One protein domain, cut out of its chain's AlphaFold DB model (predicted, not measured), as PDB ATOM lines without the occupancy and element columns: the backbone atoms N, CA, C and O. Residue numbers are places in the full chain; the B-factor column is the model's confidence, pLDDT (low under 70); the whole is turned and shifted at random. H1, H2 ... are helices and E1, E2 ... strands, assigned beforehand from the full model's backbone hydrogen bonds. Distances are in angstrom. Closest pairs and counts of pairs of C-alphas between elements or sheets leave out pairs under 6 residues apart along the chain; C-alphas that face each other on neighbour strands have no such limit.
ATOM      1  N   PHE A  83       2.918  14.739   2.107       92.75
ATOM      2  CA  PHE A  83       3.121  14.191   3.443       92.75
ATOM      3  C   PHE A  83       2.289  14.956   4.472       92.75
ATOM      4  O   PHE A  83       2.132  16.170   4.404       92.75
ATOM      5  N   GLN A  84       1.812  14.237   5.480       94.00
ATOM      6  CA  GLN A  84       1.368  14.835   6.728       94.00
ATOM      7  C   GLN A  84       2.585  15.000   7.637       94.00
ATOM      8  O   GLN A  84       3.230  14.010   7.994       94.00
ATOM      9  N   VAL A  85       2.902  16.234   8.017       94.12
ATOM     10  CA  VAL A  85       3.956  16.484   9.003       94.12
ATOM     11  C   VAL A  85       3.429  16.101  10.383       94.12
ATOM     12  O   VAL A  85       2.341  16.509  10.780       94.12
ATOM     13  N   LEU A  86       4.177  15.250  11.080       94.44
ATOM     14  CA  LEU A  86       3.806  14.680  12.368       94.44
ATOM     15  C   LEU A  86       4.601  15.327  13.488       94.44
ATOM     16  O   LEU A  86       5.813  15.506  13.395       94.44
ATOM     17  N   THR A  87       3.935  15.551  14.610       93.38
ATOM     18  CA  THR A  87       4.596  15.764  15.890       93.38
ATOM     19  C   THR A  87       5.179  14.453  16.421       93.38
ATOM     20  O   THR A  87       4.763  13.343  16.072       93.38
ATOM     21  N   ARG A  88       6.123  14.560  17.362       91.25
ATOM     22  CA  ARG A  88       6.686  13.388  18.053       91.25
ATOM     23  C   ARG A  88       5.610  12.558  18.769       91.25
ATOM     24  O   ARG A  88       5.722  11.335  18.815       91.25
ATOM     25  N   GLY A  89       4.596  13.222  19.327       92.50
ATOM     26  CA  GLY A  89       3.472  12.574  20.000       92.50
ATOM     27  C   GLY A  89       2.600  11.778  19.032       92.50
ATOM     28  O   GLY A  89       2.254  10.641  19.324       92.50
ATOM     29  N   GLU A  90       2.320  12.316  17.845       93.88
ATOM     30  CA  GLU A  90       1.582  11.585  16.809       93.88
ATOM     31  C   GLU A  90       2.390  10.404  16.263       93.88
ATOM     32  O   GLU A  90       1.839   9.322  16.079       93.88
ATOM     33  N   ALA A  91       3.698  10.573  16.043       92.38
ATOM     34  CA  ALA A  91       4.549   9.535  15.458       92.38
ATOM     35  C   ALA A  91       4.862   8.366  16.412       92.38
ATOM     36  O   ALA A  91       5.057   7.240  15.954       92.38
ATOM     37  N   TYR A  92       4.951   8.618  17.725       90.62
ATOM     38  CA  TYR A  92       5.424   7.627  18.707       90.62
ATOM     39  C   TYR A  92       4.532   7.452  19.941       90.62
ATOM     40  O   TYR A  92       4.876   6.661  20.819       90.62
ATOM     41  N   GLY A  93       3.429   8.192  20.047       92.56
ATOM     42  CA  GLY A  93       2.497   8.089  21.165       92.56
ATOM     43  C   GLY A  93       1.819   6.724  21.247       92.56
ATOM     44  O   GLY A  93       1.757   5.965  20.276       92.56
ATOM     45  N   GLU A  94       1.296   6.408  22.429       92.31
ATOM     46  CA  GLU A  94       0.483   5.212  22.626       92.31
ATOM     47  C   GLU A  94      -0.741   5.243  21.699       92.31
ATOM     48  O   GLU A  94      -1.406   6.269  21.561       92.31
ATOM     49  N   GLY A  95      -1.010   4.125  21.021       91.06
ATOM     50  CA  GLY A  95      -2.087   4.044  20.033       91.06
ATOM     51  C   GLY A  95      -1.799   4.756  18.706       91.06
ATOM     52  O   GLY A  95      -2.709   4.863  17.885       91.06
ATOM     53  N   SER A  96      -0.567   5.224  18.465       92.75
ATOM     54  CA  SER A  96      -0.193   5.805  17.173       92.75
ATOM     55  C   SER A  96      -0.449   4.813  16.023       92.75
ATOM     56  O   SER A  96       0.030   3.675  16.082       92.75
ATOM     57  N   PRO A  97      -1.165   5.224  14.958       90.94
ATOM     58  CA  PRO A  97      -1.383   4.390  13.778       90.94
ATOM     59  C   PRO A  97      -0.169   4.381  12.833       90.94
ATOM     60  O   PRO A  97      -0.180   3.675  11.823       90.94
ATOM     61  N   TRP A  98       0.865   5.180  13.116       92.69
ATOM     62  CA  TRP A  98       2.009   5.367  12.232       92.69
ATOM     63  C   TRP A  98       3.070   4.286  12.437       92.69
ATOM     64  O   TRP A  98       3.455   3.951  13.557       92.69
ATOM     65  N   VAL A  99       3.608   3.766  11.330       90.25
ATOM     66  CA  VAL A  99       4.694   2.780  11.350       90.25
ATOM     67  C   VAL A  99       5.935   3.366  10.691       90.25
ATOM     68  O   VAL A  99       5.896   3.845   9.563       90.25
ATOM     69  N   VAL A 100       7.063   3.308  11.399       90.06
ATOM     70  CA  VAL A 100       8.337   3.833  10.895       90.06
ATOM     71  C   VAL A 100       8.830   2.984   9.723       90.06
ATOM     72  O   VAL A 100       9.032   1.780   9.885       90.06
ATOM     73  N   LEU A 101       9.128   3.629   8.592       89.88
ATOM     74  CA  LEU A 101       9.649   3.006   7.365       89.88
ATOM     75  C   LEU A 101      10.775   1.991   7.611       89.88
ATOM     76  O   LEU A 101      10.715   0.878   7.106       89.88
ATOM     77  N   ARG A 102      11.755   2.316   8.469       87.88
ATOM     78  CA  ARG A 102      12.892   1.425   8.791       87.88
ATOM     79  C   ARG A 102      12.515   0.082   9.432       87.88
ATOM     80  O   ARG A 102      13.376  -0.774   9.585       87.88
ATOM     81  N   LYS A 103      11.273  -0.072   9.904       89.56
ATOM     82  CA  LYS A 103      10.747  -1.332  10.454       89.56
ATOM     83  C   LYS A 103      10.012  -2.163   9.400       89.56
ATOM     84  O   LYS A 103       9.726  -3.332   9.647       89.56
ATOM     85  N   LEU A 104       9.689  -1.567   8.257       90.75
ATOM     86  CA  LEU A 104       8.974  -2.214   7.172       90.75
ATOM     87  C   LEU A 104       9.973  -2.842   6.203       90.75
ATOM     88  O   LEU A 104      10.993  -2.247   5.852       90.75
ATOM     89  N   HIS A 105       9.645  -4.049   5.758       93.44
ATOM     90  CA  HIS A 105      10.399  -4.778   4.750       93.44
ATOM     91  C   HIS A 105       9.458  -5.163   3.609       93.44
ATOM     92  O   HIS A 105       8.268  -5.401   3.818       93.44
ATOM     93  N   THR A 106      10.000  -5.191   2.401       89.44
ATOM     94  CA  THR A 106       9.351  -5.742   1.210       89.44
ATOM     95  C   THR A 106       9.199  -7.261   1.342       89.44
ATOM     96  O   THR A 106       9.774  -7.880   2.239       89.44
ATOM     97  N   ALA A 107       8.446  -7.883   0.430       91.12
ATOM     98  CA  ALA A 107       8.294  -9.341   0.395       91.12
ATOM     99  C   ALA A 107       9.643 -10.073   0.258       91.12
ATOM    100  O   ALA A 107       9.826 -11.143   0.833       91.12
ATOM    101  N   ASP A 108      10.613  -9.445  -0.411       92.19
ATOM    102  CA  ASP A 108      11.970  -9.966  -0.599       92.19
ATOM    103  C   ASP A 108      12.894  -9.678   0.599       92.19
ATOM    104  O   ASP A 108      14.111  -9.825   0.511       92.19
ATOM    105  N   SER A 109      12.335  -9.251   1.737       89.00
ATOM    106  CA  SER A 109      13.068  -8.879   2.957       89.00
ATOM    107  C   SER A 109      14.020  -7.679   2.808       89.00
ATOM    108  O   SER A 109      14.817  -7.418   3.707       89.00
ATOM    109  N   ALA A 110      13.927  -6.904   1.722       90.88
ATOM    110  CA  ALA A 110      14.641  -5.633   1.592       90.88
ATOM    111  C   ALA A 110      13.921  -4.522   2.371       90.88
ATOM    112  O   ALA A 110      12.691  -4.487   2.401       90.88
ATOM    113  N   GLN A 111      14.667  -3.601   2.981       92.56
ATOM    114  CA  GLN A 111      14.090  -2.481   3.728       92.56
ATOM    115  C   GLN A 111      13.270  -1.558   2.809       92.56
ATOM    116  O   GLN A 111      13.705  -1.208   1.713       92.56
ATOM    117  N   VAL A 112      12.092  -1.137   3.275       90.75
ATOM    118  CA  VAL A 112      11.235  -0.200   2.536       90.75
ATOM    119  C   VAL A 112      11.855   1.204   2.545       90.75
ATOM    120  O   VAL A 112      12.118   1.782   3.599       90.75
ATOM    121  N   ALA A 113      12.073   1.742   1.347       86.81
ATOM    122  CA  ALA A 113      12.506   3.118   1.077       86.81
ATOM    123  C   ALA A 113      11.336   4.041   0.664       86.81
ATOM    124  O   ALA A 113      10.223   3.565   0.432       86.81
ATOM    125  N   VAL A 114      11.582   5.352   0.570       81.88
ATOM    126  CA  VAL A 114      10.553   6.382   0.310       81.88
ATOM    127  C   VAL A 114       9.837   6.156  -1.025       81.88
ATOM    128  O   VAL A 114       8.628   6.350  -1.131       81.88
ATOM    129  N   GLU A 115      10.552   5.663  -2.029       85.12
ATOM    130  CA  GLU A 115      10.036   5.405  -3.374       85.12
ATOM    131  C   GLU A 115       8.943   4.326  -3.357       85.12
ATOM    132  O   GLU A 115       7.970   4.405  -4.105       85.12
ATOM    133  N   HIS A 116       9.051   3.352  -2.450       86.56
ATOM    134  CA  HIS A 116       8.074   2.271  -2.306       86.56
ATOM    135  C   HIS A 116       6.743   2.744  -1.721       86.56
ATOM    136  O   HIS A 116       5.722   2.089  -1.918       86.56
ATOM    137  N   ILE A 117       6.743   3.862  -0.990       84.69
ATOM    138  CA  ILE A 117       5.521   4.428  -0.416       84.69
ATOM    139  C   ILE A 117       4.961   5.569  -1.258       84.69
ATOM    140  O   ILE A 117       3.966   6.159  -0.859       84.69
ATOM    141  N   ALA A 118       5.539   5.879  -2.423       84.88
ATOM    142  CA  ALA A 118       5.113   7.008  -3.248       84.88
ATOM    143  C   ALA A 118       3.618   6.958  -3.624       84.88
ATOM    144  O   ALA A 118       2.986   8.003  -3.737       84.88
ATOM    145  N   THR A 119       3.046   5.757  -3.760       84.69
ATOM    146  CA  THR A 119       1.631   5.534  -4.103       84.69
ATOM    147  C   THR A 119       0.721   5.331  -2.889       84.69
ATOM    148  O   THR A 119      -0.478   5.107  -3.058       84.69
ATOM    149  N   VAL A 120       1.263   5.343  -1.667       85.12
ATOM    150  CA  VAL A 120       0.468   5.172  -0.444       85.12
ATOM    151  C   VAL A 120      -0.291   6.477  -0.176       85.12
ATOM    152  O   VAL A 120       0.335   7.534  -0.115       85.12
ATOM    153  N   PRO A 121      -1.624   6.435   0.004       79.44
ATOM    154  CA  PRO A 121      -2.442   7.646   0.086       79.44
ATOM    155  C   PRO A 121      -2.182   8.491   1.339       79.44
ATOM    156  O   PRO A 121      -2.439   9.689   1.324       79.44
ATOM    157  N   VAL A 122      -1.673   7.892   2.419       86.38
ATOM    158  CA  VAL A 122      -1.378   8.585   3.678       86.38
ATOM    159  C   VAL A 122       0.061   8.294   4.082       86.38
ATOM    160  O   VAL A 122       0.423   7.145   4.335       86.38
ATOM    161  N   ARG A 123       0.894   9.338   4.119       92.06
ATOM    162  CA  ARG A 123       2.334   9.243   4.399       92.06
ATOM    163  C   ARG A 123       2.702  10.307   5.418       92.06
ATOM    164  O   ARG A 123       2.376  11.473   5.226       92.06
ATOM    165  N   GLY A 124       3.359   9.894   6.492       92.19
ATOM    166  CA  GLY A 124       3.749  10.773   7.586       92.19
ATOM    167  C   GLY A 124       5.231  11.113   7.511       92.19
ATOM    168  O   GLY A 124       6.044  10.221   7.269       92.19
ATOM    169  N   ALA A 125       5.580  12.373   7.748       92.25
ATOM    170  CA  ALA A 125       6.957  12.828   7.899       92.25
ATOM    171  C   ALA A 125       7.143  13.414   9.301       92.25
ATOM    172  O   ALA A 125       6.435  14.334   9.689       92.25
ATOM    173  N   LEU A 126       8.092  12.881  10.070       91.69
ATOM    174  CA  LEU A 126       8.520  13.495  11.326       91.69
ATOM    175  C   LEU A 126       9.786  14.304  11.045       91.69
ATOM    176  O   LEU A 126      10.828  13.717  10.753       91.69
ATOM    177  N   LEU A 127       9.681  15.628  11.144       86.12
ATOM    178  CA  LEU A 127      10.812  16.548  11.044       86.12
ATOM    179  C   LEU A 127      11.409  16.705  12.450       86.12
ATOM    180  O   LEU A 127      10.677  16.993  13.399       86.12
ATOM    181  N   ALA A 128      12.702  16.425  12.603       68.94
ATOM    182  CA  ALA A 128      13.413  16.419  13.883       68.94
ATOM    183  C   ALA A 128      14.681  17.265  13.808       68.94
ATOM    184  O   ALA A 128      15.280  17.312  12.709       68.94
TER     185      ALA A 128
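AT A GLANCE: This is residues 83 to 128 of the 128 residues of an uncharacterized protein of Rhodococcus sp. Mel (UniProt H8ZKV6). With little regular structure, the domain is mainly one wide loop of chain, closed at one end by a small parallel pair of strands, E1 and E2, with H1 near that end and the turn around Asp 108 at the other. The 46 printed residues hold E1, H1, H2 and E2 in that order, 15 residues in named elements, mixed in class. It is only just compact, close to loose, radius of gyration of the C-alphas 11.3 A, and elongated, 32 by 19 by 19 A.

HOW THE PARTS SIT: E1, residues 84 to 86, and E2, residues 124 to 126, are parallel neighbours at 38 degrees, with N 86 and O 125 2.8 A apart, within hydrogen-bond range. With H1, residues 88 to 92, and H2, residues 114 to 117, between them, they form a strand-helix-strand unit, parallel neighbour strands with helices between. The closest C-alphas of H1 and E2, Ala 91 and Leu 126, are 7.0 A apart. H2 is apart from E1 and H1. In H1 the O i to N i+4 pair is within hydrogen-bond range; H2 is too short for one.

IN THESE COORDINATES: E1 begins at C-alpha 84 (1.368, 14.835, 6.728) and is 6.1 A long, H1 5.9 A, H2 5.4 A. E2, 6.6 A, ends at C-alpha 126 (8.520, 13.495, 11.326).

THE WHOLE: The C-alphas farthest apart, Gly 89 and Asp 108, are 31.7 A apart. The printed part has no cut; the link from H1 to H2, 21 residues, is long. Residue 128 is under 70 in pLDDT.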